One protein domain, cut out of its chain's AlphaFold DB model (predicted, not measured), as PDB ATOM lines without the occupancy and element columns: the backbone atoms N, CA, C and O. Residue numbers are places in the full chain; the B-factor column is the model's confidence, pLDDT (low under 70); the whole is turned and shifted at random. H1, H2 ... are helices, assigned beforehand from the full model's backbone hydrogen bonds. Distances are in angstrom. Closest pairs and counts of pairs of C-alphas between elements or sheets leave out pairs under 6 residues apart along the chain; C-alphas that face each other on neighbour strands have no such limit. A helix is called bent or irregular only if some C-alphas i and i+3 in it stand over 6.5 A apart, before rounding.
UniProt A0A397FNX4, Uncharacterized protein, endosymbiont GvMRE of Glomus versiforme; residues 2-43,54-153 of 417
ATOM      1  N   ASN A   2     118.841 197.325 179.712       65.56
ATOM      2  CA  ASN A   2     118.558 196.422 178.592       65.56
ATOM      3  C   ASN A   2     117.748 195.236 179.136       65.56
ATOM      4  O   ASN A   2     117.971 194.820 180.275       65.56
ATOM      5  N   ASP A   3     116.823 194.711 178.336       80.25
ATOM      6  CA  ASP A   3     115.952 193.587 178.707       80.25
ATOM      7  C   ASP A   3     116.764 192.396 179.269       80.25
ATOM      8  O   ASP A   3     116.439 191.845 180.320       80.25
ATOM      9  N   LEU A   4     117.926 192.110 178.669       78.56
ATOM     10  CA  LEU A   4     118.851 191.062 179.112       78.56
ATOM     11  C   LEU A   4     119.419 191.279 180.525       78.56
ATOM     12  O   LEU A   4     119.440 190.357 181.334       78.56
ATOM     13  N   GLU A   5     119.883 192.489 180.841       77.44
ATOM     14  CA  GLU A   5     120.510 192.790 182.135       77.44
ATOM     15  C   GLU A   5     119.498 192.629 183.280       77.44
ATOM     16  O   GLU A   5     119.802 192.050 184.323       77.44
ATOM     17  N   SER A   6     118.262 193.090 183.062       83.06
ATOM     18  CA  SER A   6     117.173 192.929 184.027       83.06
ATOM     19  C   SER A   6     116.822 191.452 184.237       83.06
ATOM     20  O   SER A   6     116.682 191.017 185.381       83.06
ATOM     21  N   GLN A   7     116.769 190.662 183.157       81.38
ATOM     22  CA  GLN A   7     116.526 189.219 183.231       81.38
ATOM     23  C   GLN A   7     117.638 188.480 183.985       81.38
ATOM     24  O   GLN A   7     117.342 187.666 184.859       81.38
ATOM     25  N   LEU A   8     118.909 188.789 183.718       81.12
ATOM     26  CA  LEU A   8     120.040 188.181 184.425       81.12
ATOM     27  C   LEU A   8     120.066 188.566 185.912       81.12
ATOM     28  O   LEU A   8     120.348 187.717 186.758       81.12
ATOM     29  N   ARG A   9     119.724 189.816 186.264       81.19
ATOM     30  CA  ARG A   9     119.623 190.239 187.673       81.19
ATOM     31  C   ARG A   9     118.508 189.484 188.390       81.19
ATOM     32  O   ARG A   9     118.697 189.074 189.533       81.19
ATOM     33  N   GLN A  10     117.380 189.254 187.720       82.31
ATOM     34  CA  GLN A  10     116.299 188.449 188.278       82.31
ATOM     35  C   GLN A  10     116.735 186.994 188.480       82.31
ATOM     36  O   GLN A  10     116.550 186.461 189.569       82.31
ATOM     37  N   ILE A  11     117.399 186.388 187.488       78.88
ATOM     38  CA  ILE A  11     117.952 185.030 187.604       78.88
ATOM     39  C   ILE A  11     118.925 184.940 188.782       78.88
ATOM     40  O   ILE A  11     118.846 184.002 189.570       78.88
ATOM     41  N   HIS A  12     119.800 185.932 188.950       75.69
ATOM     42  CA  HIS A  12     120.691 185.998 190.101       75.69
ATOM     43  C   HIS A  12     119.910 185.981 191.424       75.69
ATOM     44  O   HIS A  12     120.194 185.184 192.320       75.69
ATOM     45  N   ILE A  13     118.934 186.882 191.564       79.88
ATOM     46  CA  ILE A  13     118.117 187.004 192.775       79.88
ATOM     47  C   ILE A  13     117.385 185.690 193.064       79.88
ATOM     48  O   ILE A  13     117.332 185.269 194.221       79.88
ATOM     49  N   ASP A  14     116.862 185.034 192.032       78.19
ATOM     50  CA  ASP A  14     116.172 183.754 192.157       78.19
ATOM     51  C   ASP A  14     117.134 182.661 192.650       78.19
ATOM     52  O   ASP A  14     116.822 181.975 193.625       78.19
ATOM     53  N   ILE A  15     118.357 182.580 192.102       72.56
ATOM     54  CA  ILE A  15     119.389 181.654 192.598       72.56
ATOM     55  C   ILE A  15     119.694 181.913 194.074       72.56
ATOM     56  O   ILE A  15     119.828 180.957 194.838       72.56
ATOM     57  N   MET A  16     119.837 183.174 194.482       70.56
ATOM     58  CA  MET A  16     120.181 183.533 195.862       70.56
ATOM     59  C   MET A  16     119.053 183.226 196.852       70.56
ATOM     60  O   MET A  16     119.324 182.883 198.003       70.56
ATOM     61  N   LYS A  17     117.792 183.332 196.417       73.44
ATOM     62  CA  LYS A  17     116.609 183.016 197.231       73.44
ATOM     63  C   LYS A  17     116.319 181.518 197.303       73.44
ATOM     64  O   LYS A  17     115.733 181.064 198.287       73.44
ATOM     65  N   ASP A  18     116.716 180.753 196.290       67.31
ATOM     66  CA  ASP A  18     116.427 179.325 196.227       67.31
ATOM     67  C   ASP A  18     117.332 178.513 197.170       67.31
ATOM     68  O   ASP A  18     118.565 178.633 197.170       67.31
ATOM     69  N   LYS A  19     116.717 177.645 197.981       56.69
ATOM     70  CA  LYS A  19     117.399 176.921 199.052       56.69
ATOM     71  C   LYS A  19     118.254 175.743 198.599       56.69
ATOM     72  O   LYS A  19     119.057 175.314 199.431       56.69
ATOM     73  N   SER A  20     118.180 175.204 197.375       56.28
ATOM     74  CA  SER A  20     119.203 174.206 196.958       56.28
ATOM     75  C   SER A  20     119.206 173.754 195.498       56.28
ATOM     76  O   SER A  20     120.285 173.439 195.011       56.28
ATOM     77  N   TYR A  21     118.078 173.709 194.785       52.47
ATOM     78  CA  TYR A  21     117.980 172.798 193.626       52.47
ATOM     79  C   TYR A  21     117.908 173.451 192.241       52.47
ATOM     80  O   TYR A  21     118.171 172.777 191.250       52.47
ATOM     81  N   MET A  22     117.647 174.757 192.139       58.72
ATOM     82  CA  MET A  22     117.481 175.411 190.829       58.72
ATOM     83  C   MET A  22     118.761 176.037 190.263       58.72
ATOM     84  O   MET A  22     118.712 176.694 189.229       58.72
ATOM     85  N   ALA A  23     119.925 175.849 190.896       63.06
ATOM     86  CA  ALA A  23     121.175 176.482 190.451       63.06
ATOM     87  C   ALA A  23     121.531 176.132 188.995       63.06
ATOM     88  O   ALA A  23     121.894 177.016 188.228       63.06
ATOM     89  N   PHE A  24     121.345 174.865 188.615       66.19
ATOM     90  CA  PHE A  24     121.505 174.384 187.242       66.19
ATOM     91  C   PHE A  24     120.490 175.008 186.282       66.19
ATOM     92  O   PHE A  24     120.860 175.533 185.238       66.19
ATOM     93  N   PHE A  25     119.210 175.013 186.666       67.19
ATOM     94  CA  PHE A  25     118.140 175.615 185.868       67.19
ATOM     95  C   PHE A  25     118.418 177.094 185.587       67.19
ATOM     96  O   PHE A  25     118.285 177.567 184.462       67.19
ATOM     97  N   HIS A  26     118.848 177.825 186.608       69.25
ATOM     98  CA  HIS A  26     119.156 179.236 186.490       69.25
ATOM     99  C   HIS A  26     120.451 179.510 185.718       69.25
ATOM    100  O   HIS A  26     120.486 180.484 184.968       69.25
ATOM    101  N   TRP A  27     121.478 178.662 185.850       78.38
ATOM    102  CA  TRP A  27     122.674 178.730 185.005       78.38
ATOM    103  C   TRP A  27     122.312 178.537 183.531       78.38
ATOM    104  O   TRP A  27     122.613 179.407 182.718       78.38
ATOM    105  N   ASN A  28     121.581 177.472 183.197       76.69
ATOM    106  CA  ASN A  28     121.181 177.192 181.818       76.69
ATOM    107  C   ASN A  28     120.311 178.308 181.246       76.69
ATOM    108  O   ASN A  28     120.553 178.763 180.134       76.69
ATOM    109  N   LYS A  29     119.355 178.812 182.034       78.12
ATOM    110  CA  LYS A  29     118.511 179.944 181.640       78.12
ATOM    111  C   LYS A  29     119.335 181.213 181.393       78.12
ATOM    112  O   LYS A  29     119.048 181.950 180.456       78.12
ATOM    113  N   ALA A  30     120.350 181.487 182.213       76.19
ATOM    114  CA  ALA A  30     121.251 182.620 181.999       76.19
ATOM    115  C   ALA A  30     122.116 182.428 180.740       76.19
ATOM    116  O   ALA A  30     122.260 183.357 179.945       76.19
ATOM    117  N   ASN A  31     122.642 181.218 180.538       77.19
ATOM    118  CA  ASN A  31     123.462 180.855 179.386       77.19
ATOM    119  C   ASN A  31     122.667 180.975 178.072       77.19
ATOM    120  O   ASN A  31     123.114 181.647 177.146       77.19
ATOM    121  N   GLU A  32     121.450 180.425 178.024       82.00
ATOM    122  CA  GLU A  32     120.521 180.531 176.890       82.00
ATOM    123  C   GLU A  32     120.226 181.996 176.550       82.00
ATOM    124  O   GLU A  32     120.379 182.410 175.402       82.00
ATOM    125  N   LYS A  33     119.925 182.829 177.557       77.44
ATOM    126  CA  LYS A  33     119.688 184.265 177.351       77.44
ATOM    127  C   LYS A  33     120.895 185.013 176.797       77.44
ATOM    128  O   LYS A  33     120.736 185.899 175.953       77.44
ATOM    129  N   CYS A  34     122.102 184.655 177.220       74.06
ATOM    130  CA  CYS A  34     123.318 185.223 176.649       74.06
ATOM    131  C   CYS A  34     123.580 184.753 175.212       74.06
ATOM    132  O   CYS A  34     124.045 185.555 174.400       74.06
ATOM    133  N   LEU A  35     123.278 183.496 174.877       76.56
ATOM    134  CA  LEU A  35     123.403 182.977 173.512       76.56
ATOM    135  C   LEU A  35     122.390 183.637 172.563       76.56
ATOM    136  O   LEU A  35     122.801 184.147 171.520       76.56
ATOM    137  N   GLU A  36     121.116 183.743 172.966       78.62
ATOM    138  CA  GLU A  36     120.059 184.449 172.218       78.62
ATOM    139  C   GLU A  36     120.455 185.901 171.900       78.62
ATOM    140  O   GLU A  36     120.209 186.397 170.799       78.62
ATOM    141  N   SER A  37     121.072 186.602 172.858       73.38
ATOM    142  CA  SER A  37     121.527 187.983 172.652       73.38
ATOM    143  C   SER A  37     122.690 188.065 171.663       73.38
ATOM    144  O   SER A  37     122.682 188.929 170.789       73.38
ATOM    145  N   LYS A  38     123.669 187.152 171.754       71.56
ATOM    146  CA  LYS A  38     124.815 187.104 170.830       71.56
ATOM    147  C   LYS A  38     124.390 186.801 169.391       71.56
ATOM    148  O   LYS A  38     125.013 187.303 168.459       71.56
ATOM    149  N   GLU A  39     123.367 185.973 169.187       73.44
ATOM    150  CA  GLU A  39     122.823 185.715 167.848       73.44
ATOM    151  C   GLU A  39     122.124 186.946 167.268       73.44
ATOM    152  O   GLU A  39     122.380 187.294 166.117       73.44
ATOM    153  N   LYS A  40     121.329 187.657 168.081       70.88
ATOM    154  CA  LYS A  40     120.679 188.915 167.674       70.88
ATOM    155  C   LYS A  40     121.691 190.008 167.317       70.88
ATOM    156  O   LYS A  40     121.497 190.714 166.331       70.88
ATOM    157  N   GLU A  41     122.791 190.110 168.063       67.62
ATOM    158  CA  GLU A  41     123.884 191.050 167.772       67.62
ATOM    159  C   GLU A  41     124.610 190.730 166.456       67.62
ATOM    160  O   GLU A  41     125.006 191.646 165.741       67.62
ATOM    161  N   LYS A  42     124.759 189.450 166.084       65.88
ATOM    162  CA  LYS A  42     125.359 189.067 164.789       65.88
ATOM    163  C   LYS A  42     124.494 189.455 163.590       65.88
ATOM    164  O   LYS A  42     125.031 189.634 162.503       65.88
ATOM    165  N   THR A  43     123.178 189.547 163.770       64.62
ATOM    166  CA  THR A  43     122.241 189.944 162.711       64.62
ATOM    167  C   THR A  43     122.100 191.460 162.539       64.62
ATOM    168  O   THR A  43     121.682 191.893 161.469       64.62
ATOM    169  N   THR A  54     128.211 195.874 177.501       62.19
ATOM    170  CA  THR A  54     128.646 194.479 177.547       62.19
ATOM    171  C   THR A  54     129.369 194.108 178.843       62.19
ATOM    172  O   THR A  54     129.301 192.949 179.234       62.19
ATOM    173  N   ASP A  55     130.027 195.038 179.542       69.44
ATOM    174  CA  ASP A  55     130.884 194.670 180.678       69.44
ATOM    175  C   ASP A  55     130.084 194.319 181.942       69.44
ATOM    176  O   ASP A  55     130.345 193.279 182.542       69.44
ATOM    177  N   GLU A  56     129.028 195.068 182.288       75.19
ATOM    178  CA  GLU A  56     128.161 194.721 183.433       75.19
ATOM    179  C   GLU A  56     127.439 193.379 183.240       75.19
ATOM    180  O   GLU A  56     127.341 192.575 184.169       75.19
ATOM    181  N   THR A  57     126.969 193.108 182.018       74.94
ATOM    182  CA  THR A  57     126.313 191.840 181.659       74.94
ATOM    183  C   THR A  57     127.271 190.662 181.841       74.94
ATOM    184  O   THR A  57     126.904 189.630 182.407       74.94
ATOM    185  N   LYS A  58     128.526 190.816 181.408       75.75
ATOM    186  CA  LYS A  58     129.547 189.775 181.545       75.75
ATOM    187  C   LYS A  58     130.008 189.587 182.992       75.75
ATOM    188  O   LYS A  58     130.166 188.444 183.417       75.75
ATOM    189  N   THR A  59     130.146 190.660 183.773       79.81
ATOM    190  CA  THR A  59     130.406 190.568 185.222       79.81
ATOM    191  C   THR A  59     129.272 189.828 185.933       79.81
ATOM    192  O   THR A  59     129.517 188.955 186.767       79.81
ATOM    193  N   LEU A  60     128.018 190.114 185.574       79.25
ATOM    194  CA  LEU A  60     126.857 189.440 186.146       79.25
ATOM    195  C   LEU A  60     126.827 187.946 185.792       79.25
ATOM    196  O   LEU A  60     126.558 187.126 186.668       79.25
ATOM    197  N   MET A  61     127.183 187.581 184.557       79.81
ATOM    198  CA  MET A  61     127.358 186.181 184.154       79.81
ATOM    199  C   MET A  61     128.464 185.479 184.940       79.81
ATOM    200  O   MET A  61     128.253 184.369 185.427       79.81
ATOM    201  N   ALA A  62     129.617 186.128 185.127       79.94
ATOM    202  CA  ALA A  62     130.699 185.575 185.937       79.94
ATOM    203  C   ALA A  62     130.266 185.341 187.393       79.94
ATOM    204  O   ALA A  62     130.655 184.352 188.022       79.94
ATOM    205  N   TRP A  63     129.413 186.217 187.929       82.00
ATOM    206  CA  TRP A  63     128.873 186.053 189.271       82.00
ATOM    207  C   TRP A  63     127.839 184.923 189.356       82.00
ATOM    208  O   TRP A  63     127.930 184.095 190.260       82.00
ATOM    209  N   ILE A  64     126.917 184.824 188.391       81.50
ATOM    210  CA  ILE A  64     125.956 183.711 188.289       81.50
ATOM    211  C   ILE A  64     126.697 182.367 188.194       81.50
ATOM    212  O   ILE A  64     126.365 181.436 188.929       81.50
ATOM    213  N   PHE A  65     127.745 182.287 187.366       82.50
ATOM    214  CA  PHE A  65     128.597 181.102 187.253       82.50
ATOM    215  C   PHE A  65     129.238 180.723 188.593       82.50
ATOM    216  O   PHE A  65     129.170 179.571 189.013       82.50
ATOM    217  N   SER A  66     129.806 181.696 189.312       82.12
ATOM    218  CA  SER A  66     130.399 181.467 190.637       82.12
ATOM    219  C   SER A  66     129.396 180.854 191.611       82.12
ATOM    220  O   SER A  66     129.722 179.900 192.309       82.12
ATOM    221  N   VAL A  67     128.164 181.374 191.646       82.19
ATOM    222  CA  VAL A  67     127.127 180.845 192.539       82.19
ATOM    223  C   VAL A  67     126.722 179.425 192.133       82.19
ATOM    224  O   VAL A  67     126.481 178.583 193.001       82.19
ATOM    225  N   PHE A  68     126.681 179.127 190.831       82.56
ATOM    226  CA  PHE A  68     126.433 177.774 190.332       82.56
ATOM    227  C   PHE A  68     127.530 176.783 190.763       82.56
ATOM    228  O   PHE A  68     127.211 175.707 191.281       82.56
ATOM    229  N   VAL A  69     128.805 177.170 190.648       83.75
ATOM    230  CA  VAL A  69     129.947 176.376 191.133       83.75
ATOM    231  C   VAL A  69     129.862 176.159 192.644       83.75
ATOM    232  O   VAL A  69     129.948 175.020 193.105       83.75
ATOM    233  N   ASP A  70     129.624 177.214 193.427       83.31
ATOM    234  CA  ASP A  70     129.578 177.133 194.892       83.31
ATOM    235  C   ASP A  70     128.428 176.244 195.386       83.31
ATOM    236  O   ASP A  70     128.596 175.444 196.315       83.31
ATOM    237  N   LYS A  71     127.256 176.322 194.742       82.00
ATOM    238  CA  LYS A  71     126.123 175.437 195.048       82.00
ATOM    239  C   LYS A  71     126.420 173.984 194.685       82.00
ATOM    240  O   LYS A  71     126.152 173.101 195.498       82.00
ATOM    241  N   THR A  72     127.037 173.731 193.532       82.00
ATOM    242  CA  THR A  72     127.452 172.374 193.133       82.00
ATOM    243  C   THR A  72     128.489 171.806 194.104       82.00
ATOM    244  O   THR A  72     128.357 170.670 194.563       82.00
ATOM    245  N   LYS A  73     129.461 172.623 194.529       83.50
ATOM    246  CA  LYS A  73     130.453 172.262 195.551       83.50
ATOM    247  C   LYS A  73     129.804 171.935 196.896       83.50
ATOM    248  O   LYS A  73     130.251 171.026 197.589       83.50
ATOM    249  N   LYS A  74     128.735 172.639 197.275       83.00
ATOM    250  CA  LYS A  74     127.981 172.341 198.499       83.00
ATOM    251  C   LYS A  74     127.313 170.965 198.443       83.00
ATOM    252  O   LYS A  74     127.379 170.243 199.435       83.00
ATOM    253  N   GLU A  75     126.700 170.595 197.319       78.75
ATOM    254  CA  GLU A  75     126.117 169.253 197.145       78.75
ATOM    255  C   GLU A  75     127.200 168.166 197.142       78.75
ATOM    256  O   GLU A  75     127.079 167.172 197.858       78.75
ATOM    257  N   TYR A  76     128.326 168.410 196.465       81.75
ATOM    258  CA  TYR A  76     129.513 167.555 196.549       81.75
ATOM    259  C   TYR A  76     130.003 167.364 197.997       81.75
ATOM    260  O   TYR A  76     130.220 166.235 198.435       81.75
ATOM    261  N   ASN A  77     130.118 168.440 198.779       81.19
ATOM    262  CA  ASN A  77     130.571 168.359 200.169       81.19
ATOM    263  C   ASN A  77     129.610 167.547 201.049       81.19
ATOM    264  O   ASN A  77     130.054 166.852 201.963       81.19
ATOM    265  N   LYS A  78     128.295 167.598 200.784       78.25
ATOM    266  CA  LYS A  78     127.324 166.729 201.470       78.25
ATOM    267  C   LYS A  78     127.541 165.263 201.110       78.25
ATOM    268  O   LYS A  78     127.485 164.419 202.002       78.25
ATOM    269  N   LEU A  79     127.804 164.966 199.836       76.94
ATOM    270  CA  LEU A  79     128.109 163.614 199.369       76.94
ATOM    271  C   LEU A  79     129.384 163.077 200.036       76.94
ATOM    272  O   LEU A  79     129.388 161.962 200.556       76.94
ATOM    273  N   HIS A  80     130.431 163.903 200.091       76.94
ATOM    274  CA  HIS A  80     131.703 163.583 200.740       76.94
ATOM    275  C   HIS A  80     131.541 163.353 202.249       76.94
ATOM    276  O   HIS A  80     132.174 162.470 202.820       76.94
ATOM    277  N   ALA A  81     130.664 164.115 202.906       73.38
ATOM    278  CA  ALA A  81     130.346 163.948 204.322       73.38
ATOM    279  C   ALA A  81     129.385 162.777 204.618       73.38
ATOM    280  O   ALA A  81     128.981 162.616 205.767       73.38
ATOM    281  N   GLY A  82     128.950 162.008 203.609       68.12
ATOM    282  CA  GLY A  82     127.968 160.930 203.795       68.12
ATOM    283  C   GLY A  82     126.568 161.422 204.195       68.12
ATOM    284  O   GLY A  82     125.760 160.663 204.722       68.12
ATOM    285  N   LYS A  83     126.263 162.708 203.976       65.75
ATOM    286  CA  LYS A  83     124.993 163.348 204.369       65.75
ATOM    287  C   LYS A  83     123.915 163.288 203.291       65.75
ATOM    288  O   LYS A  83     122.791 163.717 203.532       65.75
ATOM    289  N   MET A  84     124.259 162.810 202.101       60.62
ATOM    290  CA  MET A  84     123.346 162.702 200.972       60.62
ATOM    291  C   MET A  84     123.058 161.228 200.698       60.62
ATOM    292  O   MET A  84     123.974 160.470 200.378       60.62
ATOM    293  N   THR A  85     121.786 160.843 200.794       60.72
ATOM    294  CA  THR A  85     121.286 159.587 200.238       60.72
ATOM    295  C   THR A  85     121.337 159.726 198.718       60.72
ATOM    296  O   THR A  85     120.505 160.389 198.106       60.72
ATOM    297  N   GLY A  86     122.411 159.218 198.112       59.94
ATOM    298  CA  GLY A  86     122.693 159.362 196.685       59.94
ATOM    299  C   GLY A  86     121.746 158.525 195.835       59.94
ATOM    300  O   GLY A  86     122.144 157.476 195.345       59.94
ATOM    301  N   THR A  87     120.498 158.966 195.671       71.81
ATOM    302  CA  THR A  87     119.608 158.381 194.666       71.81
ATOM    303  C   THR A  87     120.177 158.631 193.273       71.81
ATOM    304  O   THR A  87     120.829 159.652 193.038       71.81
ATOM    305  N   SER A  88     119.903 157.720 192.340       79.56
ATOM    306  CA  SER A  88     120.364 157.811 190.949       79.56
ATOM    307  C   SER A  88     120.019 159.170 190.323       79.56
ATOM    308  O   SER A  88     120.904 159.846 189.814       79.56
ATOM    309  N   GLU A  89     118.798 159.675 190.539       81.19
ATOM    310  CA  GLU A  89     118.367 161.002 190.061       81.19
ATOM    311  C   GLU A  89     119.226 162.164 190.602       81.19
ATOM    312  O   GLU A  89     119.546 163.115 189.885       81.19
ATOM    313  N   ILE A  90     119.595 162.119 191.884       79.44
ATOM    314  CA  ILE A  90     120.428 163.151 192.507       79.44
ATOM    315  C   ILE A  90     121.848 163.104 191.937       79.44
ATOM    316  O   ILE A  90     122.437 164.154 191.662       79.44
ATOM    317  N   LEU A  91     122.393 161.898 191.759       85.06
ATOM    318  CA  LEU A  91     123.720 161.693 191.188       85.06
ATOM    319  C   LEU A  91     123.767 162.128 189.719       85.06
ATOM    320  O   LEU A  91     124.719 162.801 189.338       85.06
ATOM    321  N   ASP A  92     122.720 161.850 188.937       85.94
ATOM    322  CA  ASP A  92     122.584 162.301 187.546       85.94
ATOM    323  C   ASP A  92     122.601 163.829 187.452       85.94
ATOM    324  O   ASP A  92     123.329 164.411 186.646       85.94
ATOM    325  N   LYS A  93     121.831 164.508 188.314       83.62
ATOM    326  CA  LYS A  93     121.825 165.977 188.379       83.62
ATOM    327  C   LYS A  93     123.200 166.521 188.750       83.62
ATOM    328  O   LYS A  93     123.660 167.478 188.132       83.62
ATOM    329  N   LEU A  94     123.862 165.928 189.743       84.62
ATOM    330  CA  LEU A  94     125.195 166.360 190.153       84.62
ATOM    331  C   LEU A  94     126.214 166.163 189.026       84.62
ATOM    332  O   LEU A  94     126.978 167.077 188.738       84.62
ATOM    333  N   GLU A  95     126.204 165.017 188.355       87.94
ATOM    334  CA  GLU A  95     127.103 164.722 187.239       87.94
ATOM    335  C   GLU A  95     126.895 165.672 186.056       87.94
ATOM    336  O   GLU A  95     127.868 166.212 185.527       87.94
ATOM    337  N   ASN A  96     125.638 165.951 185.702       87.31
ATOM    338  CA  ASN A  96     125.304 166.934 184.675       87.31
ATOM    339  C   ASN A  96     125.817 168.331 185.045       87.31
ATOM    340  O   ASN A  96     126.411 169.002 184.203       87.31
ATOM    341  N   ASN A  97     125.676 168.746 186.309       85.19
ATOM    342  CA  ASN A  97     126.221 170.023 186.770       85.19
ATOM    343  C   ASN A  97     127.748 170.060 186.658       85.19
ATOM    344  O   ASN A  97     128.308 171.045 186.189       85.19
ATOM    345  N   LEU A  98     128.433 168.992 187.078       87.75
ATOM    346  CA  LEU A  98     129.892 168.895 186.997       87.75
ATOM    347  C   LEU A  98     130.377 168.970 185.540       87.75
ATOM    348  O   LEU A  98     131.358 169.661 185.260       87.75
ATOM    349  N   LYS A  99     129.675 168.303 184.617       89.25
ATOM    350  CA  LYS A  99     129.951 168.353 183.177       89.25
ATOM    351  C   LYS A  99     129.762 169.762 182.612       89.25
ATOM    352  O   LYS A  99     130.676 170.278 181.978       89.25
ATOM    353  N   GLU A 100     128.634 170.401 182.910       85.69
ATOM    354  CA  GLU A 100     128.321 171.766 182.467       85.69
ATOM    355  C   GLU A 100     129.366 172.783 182.959       85.69
ATOM    356  O   GLU A 100     129.807 173.658 182.209       85.69
ATOM    357  N   ILE A 101     129.830 172.649 184.210       85.31
ATOM    358  CA  ILE A 101     130.896 173.505 184.745       85.31
ATOM    359  C   ILE A 101     132.196 173.297 183.960       85.31
ATOM    360  O   ILE A 101     132.833 174.281 183.586       85.31
ATOM    361  N   LEU A 102     132.600 172.051 183.686       87.06
ATOM    362  CA  LEU A 102     133.816 171.779 182.909       87.06
ATOM    363  C   LEU A 102     133.729 172.339 181.490       87.06
ATOM    364  O   LEU A 102     134.660 173.015 181.059       87.06
ATOM    365  N   GLU A 103     132.611 172.125 180.795       87.19
ATOM    366  CA  GLU A 103     132.389 172.647 179.441       87.19
ATOM    367  C   GLU A 103     132.419 174.182 179.418       87.19
ATOM    368  O   GLU A 103     133.032 174.792 178.534       87.19
ATOM    369  N   THR A 104     131.847 174.828 180.437       81.88
ATOM    370  CA  THR A 104     131.920 176.286 180.605       81.88
ATOM    371  C   THR A 104     133.357 176.755 180.835       81.88
ATOM    372  O   THR A 104     133.797 177.738 180.234       81.88
ATOM    373  N   ILE A 105     134.121 176.047 181.673       83.94
ATOM    374  CA  ILE A 105     135.521 176.390 181.939       83.94
ATOM    375  C   ILE A 105     136.395 176.171 180.687       83.94
ATOM    376  O   ILE A 105     137.283 176.968 180.387       83.94
ATOM    377  N   ASP A 106     136.180 175.104 179.929       82.31
ATOM    378  CA  ASP A 106     136.960 174.842 178.715       82.31
ATOM    379  C   ASP A 106     136.595 175.815 177.583       82.31
ATOM    380  O   ASP A 106     137.439 176.169 176.753       82.31
ATOM    381  N   SER A 107     135.371 176.346 177.604       79.19
ATOM    382  CA  SER A 107     134.890 177.378 176.686       79.19
ATOM    383  C   SER A 107     135.090 178.814 177.185       79.19
ATOM    384  O   SER A 107     134.523 179.732 176.594       79.19
ATOM    385  N   LEU A 108     135.956 179.063 178.180       71.00
ATOM    386  CA  LEU A 108     136.229 180.401 178.749       71.00
ATOM    387  C   LEU A 108     136.610 181.488 177.733       71.00
ATOM    388  O   LEU A 108     136.485 182.673 178.038       71.00
ATOM    389  N   LYS A 109     136.997 181.129 176.500       62.75
ATOM    390  CA  LYS A 109     137.084 182.080 175.374       62.75
ATOM    391  C   LYS A 109     135.779 182.868 175.161       62.75
ATOM    392  O   LYS A 109     135.827 184.003 174.699       62.75
ATOM    393  N   ASN A 110     134.637 182.284 175.515       62.28
ATOM    394  CA  ASN A 110     133.304 182.873 175.410       62.28
ATOM    395  C   ASN A 110     132.920 183.746 176.619       62.28
ATOM    396  O   ASN A 110     131.942 184.495 176.504       62.28
ATOM    397  N   TYR A 111     133.674 183.649 177.727       68.31
ATOM    398  CA  TYR A 111     133.427 184.294 179.026       68.31
ATOM    399  C   TYR A 111     134.737 184.717 179.740       68.31
ATOM    400  O   TYR A 111     135.002 184.280 180.866       68.31
ATOM    401  N   PRO A 112     135.592 185.555 179.118       72.31
ATOM    402  CA  PRO A 112     136.900 185.920 179.677       72.31
ATOM    403  C   PRO A 112     136.813 186.648 181.030       72.31
ATOM    404  O   PRO A 112     137.764 186.635 181.812       72.31
ATOM    405  N   GLU A 113     135.671 187.247 181.351       78.25
ATOM    406  CA  GLU A 113     135.420 187.954 182.603       78.25
ATOM    407  C   GLU A 113     135.374 187.011 183.812       78.25
ATOM    408  O   GLU A 113     135.724 187.434 184.908       78.25
ATOM    409  N   ILE A 114     135.072 185.718 183.627       75.50
ATOM    410  CA  ILE A 114     135.224 184.717 184.698       75.50
ATOM    411  C   ILE A 114     136.694 184.638 185.131       75.50
ATOM    412  O   ILE A 114     136.990 184.650 186.325       75.50
ATOM    413  N   VAL A 115     137.625 184.623 184.169       78.19
ATOM    414  CA  VAL A 115     139.071 184.628 184.447       78.19
ATOM    415  C   VAL A 115     139.490 185.948 185.088       78.19
ATOM    416  O   VAL A 115     140.258 185.944 186.046       78.19
ATOM    417  N   LYS A 116     138.978 187.075 184.582       78.81
ATOM    418  CA  LYS A 116     139.310 188.417 185.081       78.81
ATOM    419  C   LYS A 116     138.872 188.623 186.535       78.81
ATOM    420  O   LYS A 116     139.644 189.160 187.321       78.81
ATOM    421  N   GLU A 117     137.664 188.187 186.885       77.50
ATOM    422  CA  GLU A 117     137.069 188.387 188.212       77.50
ATOM    423  C   GLU A 117     137.538 187.351 189.246       77.50
ATOM    424  O   GLU A 117     137.642 187.663 190.430       77.50
ATOM    425  N   LYS A 118     137.807 186.102 188.834       79.88
ATOM    426  CA  LYS A 118     138.128 184.998 189.765       79.88
ATOM    427  C   LYS A 118     139.588 184.554 189.745       79.88
ATOM    428  O   LYS A 118     140.058 183.961 190.716       79.88
ATOM    429  N   GLY A 119     140.310 184.847 188.671       80.62
ATOM    430  CA  GLY A 119     141.698 184.444 188.480       80.62
ATOM    431  C   GLY A 119     141.874 182.973 188.085       80.62
ATOM    432  O   GLY A 119     141.005 182.123 188.274       80.62
ATOM    433  N   ASN A 120     143.057 182.659 187.549       81.19
ATOM    434  CA  ASN A 120     143.401 181.315 187.067       81.19
ATOM    435  C   ASN A 120     143.442 180.255 188.180       81.19
ATOM    436  O   ASN A 120     143.136 179.094 187.924       81.19
ATOM    437  N   ASN A 121     143.789 180.644 189.411       83.88
ATOM    438  CA  ASN A 121     143.868 179.710 190.536       83.88
ATOM    439  C   ASN A 121     142.487 179.135 190.873       83.88
ATOM    440  O   ASN A 121     142.338 177.921 190.934       83.88
ATOM    441  N   TYR A 122     141.459 179.988 190.965       80.88
ATOM    442  CA  TYR A 122     140.081 179.547 191.205       80.88
ATOM    443  C   TYR A 122     139.604 178.538 190.154       80.88
ATOM    444  O   TYR A 122     138.968 177.537 190.480       80.88
ATOM    445  N   ILE A 123     139.929 178.788 188.884       82.62
ATOM    446  CA  ILE A 123     139.554 177.915 187.769       82.62
ATOM    447  C   ILE A 123     140.239 176.550 187.885       82.62
ATOM    448  O   ILE A 123     139.576 175.521 187.758       82.62
ATOM    449  N   ASN A 124     141.547 176.534 188.144       83.94
ATOM    450  CA  ASN A 124     142.309 175.295 188.288       83.94
ATOM    451  C   ASN A 124     141.829 174.478 189.494       83.94
ATOM    452  O   ASN A 124     141.568 173.284 189.349       83.94
ATOM    453  N   ASP A 125     141.614 175.127 190.639       84.38
ATOM    454  CA  ASP A 125     141.089 174.485 191.846       84.38
ATOM    455  C   ASP A 125     139.695 173.891 191.604       84.38
ATOM    456  O   ASP A 125     139.383 172.794 192.074       84.38
ATOM    457  N   THR A 126     138.859 174.594 190.834       83.94
ATOM    458  CA  THR A 126     137.530 174.110 190.440       83.94
ATOM    459  C   THR A 126     137.638 172.875 189.546       83.94
ATOM    460  O   THR A 126     136.954 171.887 189.810       83.94
ATOM    461  N   LYS A 127     138.525 172.871 188.538       87.12
ATOM    462  CA  LYS A 127     138.745 171.694 187.676       87.12
ATOM    463  C   LYS A 127     139.199 170.475 188.474       87.12
ATOM    464  O   LYS A 127     138.656 169.391 188.271       87.12
ATOM    465  N   GLU A 128     140.169 170.636 189.372       87.25
ATOM    466  CA  GLU A 128     140.647 169.525 190.203       87.25
ATOM    467  C   GLU A 128     139.557 169.028 191.161       87.25
ATOM    468  O   GLU A 128     139.298 167.826 191.222       87.25
ATOM    469  N   SER A 129     138.820 169.944 191.802       83.00
ATOM    470  CA  SER A 129     137.685 169.588 192.669       83.00
ATOM    471  C   SER A 129     136.609 168.800 191.913       83.00
ATOM    472  O   SER A 129     136.034 167.860 192.454       83.00
ATOM    473  N   ILE A 130     136.337 169.147 190.649       86.88
ATOM    474  CA  ILE A 130     135.372 168.414 189.818       86.88
ATOM    475  C   ILE A 130     135.874 167.006 189.493       86.88
ATOM    476  O   ILE A 130     135.094 166.059 189.572       86.88
ATOM    477  N   LYS A 131     137.161 166.834 189.168       89.00
ATOM    478  CA  LYS A 131     137.735 165.501 188.916       89.00
ATOM    479  C   LYS A 131     137.609 164.596 190.140       89.00
ATOM    480  O   LYS A 131     137.321 163.408 190.001       89.00
ATOM    481  N   GLU A 132     137.826 165.135 191.338       88.62
ATOM    482  CA  GLU A 132     137.592 164.401 192.586       88.62
ATOM    483  C   GLU A 132     136.103 164.093 192.781       88.62
ATOM    484  O   GLU A 132     135.742 162.943 193.037       88.62
ATOM    485  N   ALA A 133     135.224 165.072 192.561       87.25
ATOM    486  CA  ALA A 133     133.780 164.882 192.655       87.25
ATOM    487  C   ALA A 133     133.264 163.788 191.708       87.25
ATOM    488  O   ALA A 133     132.474 162.949 192.132       87.25
ATOM    489  N   GLN A 134     133.750 163.730 190.467       90.31
ATOM    490  CA  GLN A 134     133.391 162.687 189.500       90.31
ATOM    491  C   GLN A 134     133.769 161.286 189.998       90.31
ATOM    492  O   GLN A 134     132.957 160.365 189.914       90.31
ATOM    493  N   LYS A 135     134.961 161.121 190.593       91.62
ATOM    494  CA  LYS A 135     135.374 159.840 191.196       91.62
ATOM    495  C   LYS A 135     134.453 159.438 192.352       91.62
ATOM    496  O   LYS A 135     134.105 158.267 192.483       91.62
ATOM    497  N   LEU A 136     134.047 160.399 193.181       89.31
ATOM    498  CA  LEU A 136     133.128 160.149 194.291       89.31
ATOM    499  C   LEU A 136     131.727 159.762 193.805       89.31
ATOM    500  O   LEU A 136     131.142 158.815 194.328       89.31
ATOM    501  N   VAL A 137     131.201 160.480 192.807       89.75
ATOM    502  CA  VAL A 137     129.908 160.187 192.170       89.75
ATOM    503  C   VAL A 137     129.913 158.776 191.598       89.75
ATOM    504  O   VAL A 137     128.973 158.030 191.850       89.75
ATOM    505  N   GLN A 138     130.993 158.374 190.923       90.31
ATOM    506  CA  GLN A 138     131.137 157.017 190.401       90.31
ATOM    507  C   GLN A 138     131.040 155.968 191.517       90.31
ATOM    508  O   GLN A 138     130.249 155.036 191.404       90.31
ATOM    509  N   VAL A 139     131.781 156.148 192.619       90.81
ATOM    510  CA  VAL A 139     131.697 155.237 193.773       90.81
ATOM    511  C   VAL A 139     130.278 155.191 194.329       90.81
ATOM    512  O   VAL A 139     129.768 154.108 194.586       90.81
ATOM    513  N   LYS A 140     129.619 156.341 194.500       89.12
ATOM    514  CA  LYS A 140     128.254 156.401 195.040       89.12
ATOM    515  C   LYS A 140     127.227 155.763 194.108       89.12
ATOM    516  O   LYS A 140     126.311 155.121 194.612       89.12
ATOM    517  N   ARG A 141     127.405 155.864 192.788       88.94
ATOM    518  CA  ARG A 141     126.510 155.233 191.811       88.94
ATOM    519  C   ARG A 141     126.560 153.710 191.885       88.94
ATOM    520  O   ARG A 141     125.512 153.087 191.869       88.94
ATOM    521  N   GLU A 142     127.735 153.121 192.118       90.19
ATOM    522  CA  GLU A 142     127.836 151.666 192.323       90.19
ATOM    523  C   GLU A 142     126.946 151.153 193.467       90.19
ATOM    524  O   GLU A 142     126.471 150.021 193.412       90.19
ATOM    525  N   PHE A 143     126.728 151.969 194.504       91.06
ATOM    526  CA  PHE A 143     125.828 151.639 195.612       91.06
ATOM    527  C   PHE A 143     124.385 152.081 195.360       91.06
ATOM    528  O   PHE A 143     123.476 151.434 195.868       91.06
ATOM    529  N   ALA A 144     124.162 153.145 194.583       87.94
ATOM    530  CA  ALA A 144     122.825 153.556 194.159       87.94
ATOM    531  C   ALA A 144     122.155 152.466 193.309       87.94
ATOM    532  O   ALA A 144     120.995 152.150 193.541       87.94
ATOM    533  N   ASP A 145     122.911 151.819 192.420       86.25
ATOM    534  CA  ASP A 145     122.412 150.703 191.610       86.25
ATOM    535  C   ASP A 145     121.981 149.518 192.494       86.25
ATOM    536  O   ASP A 145     120.942 148.903 192.263       86.25
ATOM    537  N   ILE A 146     122.754 149.211 193.544       89.38
ATOM    538  CA  ILE A 146     122.398 148.173 194.528       89.38
ATOM    539  C   ILE A 146     121.159 148.590 195.335       89.38
ATOM    540  O   ILE A 146     120.280 147.779 195.619       89.38
ATOM    541  N   TRP A 147     121.081 149.865 195.704       85.38
ATOM    542  CA  TRP A 147     119.953 150.428 196.437       85.38
ATOM    543  C   TRP A 147     118.653 150.374 195.631       85.38
ATOM    544  O   TRP A 147     117.591 150.072 196.174       85.38
ATOM    545  N   ASP A 148     118.719 150.648 194.331       84.81
ATOM    546  CA  ASP A 148     117.555 150.587 193.459       84.81
ATOM    547  C   ASP A 148     117.077 149.133 193.272       84.81
ATOM    548  O   ASP A 148     115.874 148.900 193.360       84.81
ATOM    549  N   GLN A 149     117.983 148.144 193.207       85.06
ATOM    550  CA  GLN A 149     117.608 146.716 193.271       85.06
ATOM    551  C   GLN A 149     116.838 146.374 194.555       85.06
ATOM    552  O   GLN A 149     115.880 145.606 194.523       85.06
ATOM    553  N   GLN A 150     117.216 146.962 195.697       82.94
ATOM    554  CA  GLN A 150     116.491 146.756 196.953       82.94
ATOM    555  C   GLN A 150     115.066 147.321 196.896       82.94
ATOM    556  O   GLN A 150     114.154 146.708 197.443       82.94
ATOM    557  N   LYS A 151     114.847 148.469 196.243       79.94
ATOM    558  CA  LYS A 151     113.498 149.050 196.098       79.94
ATOM    559  C   LYS A 151     112.586 148.220 195.203       79.94
ATOM    560  O   LYS A 151     111.374 148.265 195.383       79.94
ATOM    561  N   GLU A 152     113.158 147.507 194.239       81.50
ATOM    562  CA  GLU A 152     112.414 146.600 193.361       81.50
ATOM    563  C   GLU A 152     111.921 145.344 194.097       81.50
ATOM    564  O   GLU A 152     111.010 144.669 193.613       81.50
ATOM    565  N   LEU A 153     112.449 145.057 195.297       81.25
ATOM    566  CA  LEU A 153     111.892 144.054 196.204       81.25
ATOM    567  C   LEU A 153     110.586 144.576 196.820       81.25
ATOM    568  O   LEU A 153     110.542 145.050 197.956       81.25
TER     569      LEU A 153
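AT A GLANCE: This is residues 2 to 43 and 54 to 153 of the 417 residues of an uncharacterized protein of endosymbiont GvMRE of Glomus versiforme (UniProt A0A397FNX4). One long helix, H3, runs through the middle, with the helical hairpin of H1 and H2 on one side and that of H4 and H5 on another. They make an up-and-down bundle, each helix running against the one before it; H5 turns sharply near residue 119, and residues 38 to 43 of H2 stick out. The printed part has 142 residues, with five named helices, H1 to H5 in chain order, and no named strand: all helix. It is only just compact, close to loose, with a radius of gyration of the C-alphas of 16.9 A, and spans 57 by 30 by 28 A.

HOW THE PARTS SIT: H1, residues 3 to 17, and H2, residues 23 to 43, touch as a hairpin at a shallow tilt of 8 degrees; their closest C-alphas, Ile 15 and Ala 23, are 5.9 A apart. H3, residues 54 to 80, is the hub. Its residues 56 to 67 alone touch H1, closest at C-alphas Glu 5 and Thr 57, 5.9 A. Its residues 61 to 72 alone touch residues 23 to 30 of H2, closest at C-alphas Ala 23 and Phe 68, 5.4 A. H4, residues 88 to 106, forms a hairpin with H3 at a steep tilt of 39 degrees; their closest C-alphas, Thr 72 and Asn 97, are 6.9 A apart. H5, residues 112 to 152, touches H3, closest at C-alphas Ala 62 and Ile 114, 4.8 A. H4 and H5 form a hairpin, closest at C-alphas Ser 88 and Ala 144, 5.9 A. H1 is apart from H4 and H5. Every O i to N i+4 pair is within hydrogen-bond range in H1 to H4, and 31 of 37 in H5.

IN THESE COORDINATES: H1 begins at C-alpha 3 (115.952, 193.587, 178.707). H2 is 30.9 A long, H3 38.8 A. H5, 48.3 A, is irregular, with C-alphas 117 and 120 9.6 A apart, and ends at C-alpha 152 (112.414, 146.600, 193.361).

THE WHOLE: The C-alphas farthest apart, Thr 43 and Leu 153, are 57.7 A apart. Residues 44 to 53 are not printed, a gap of 16.8 A between C-alphas 43 and 54. Of the links printed whole, H3 to H4 is short and the others tight. Mean pLDDT of the printed part is 78.7; 23 residues are under 70, among them 18 to 26.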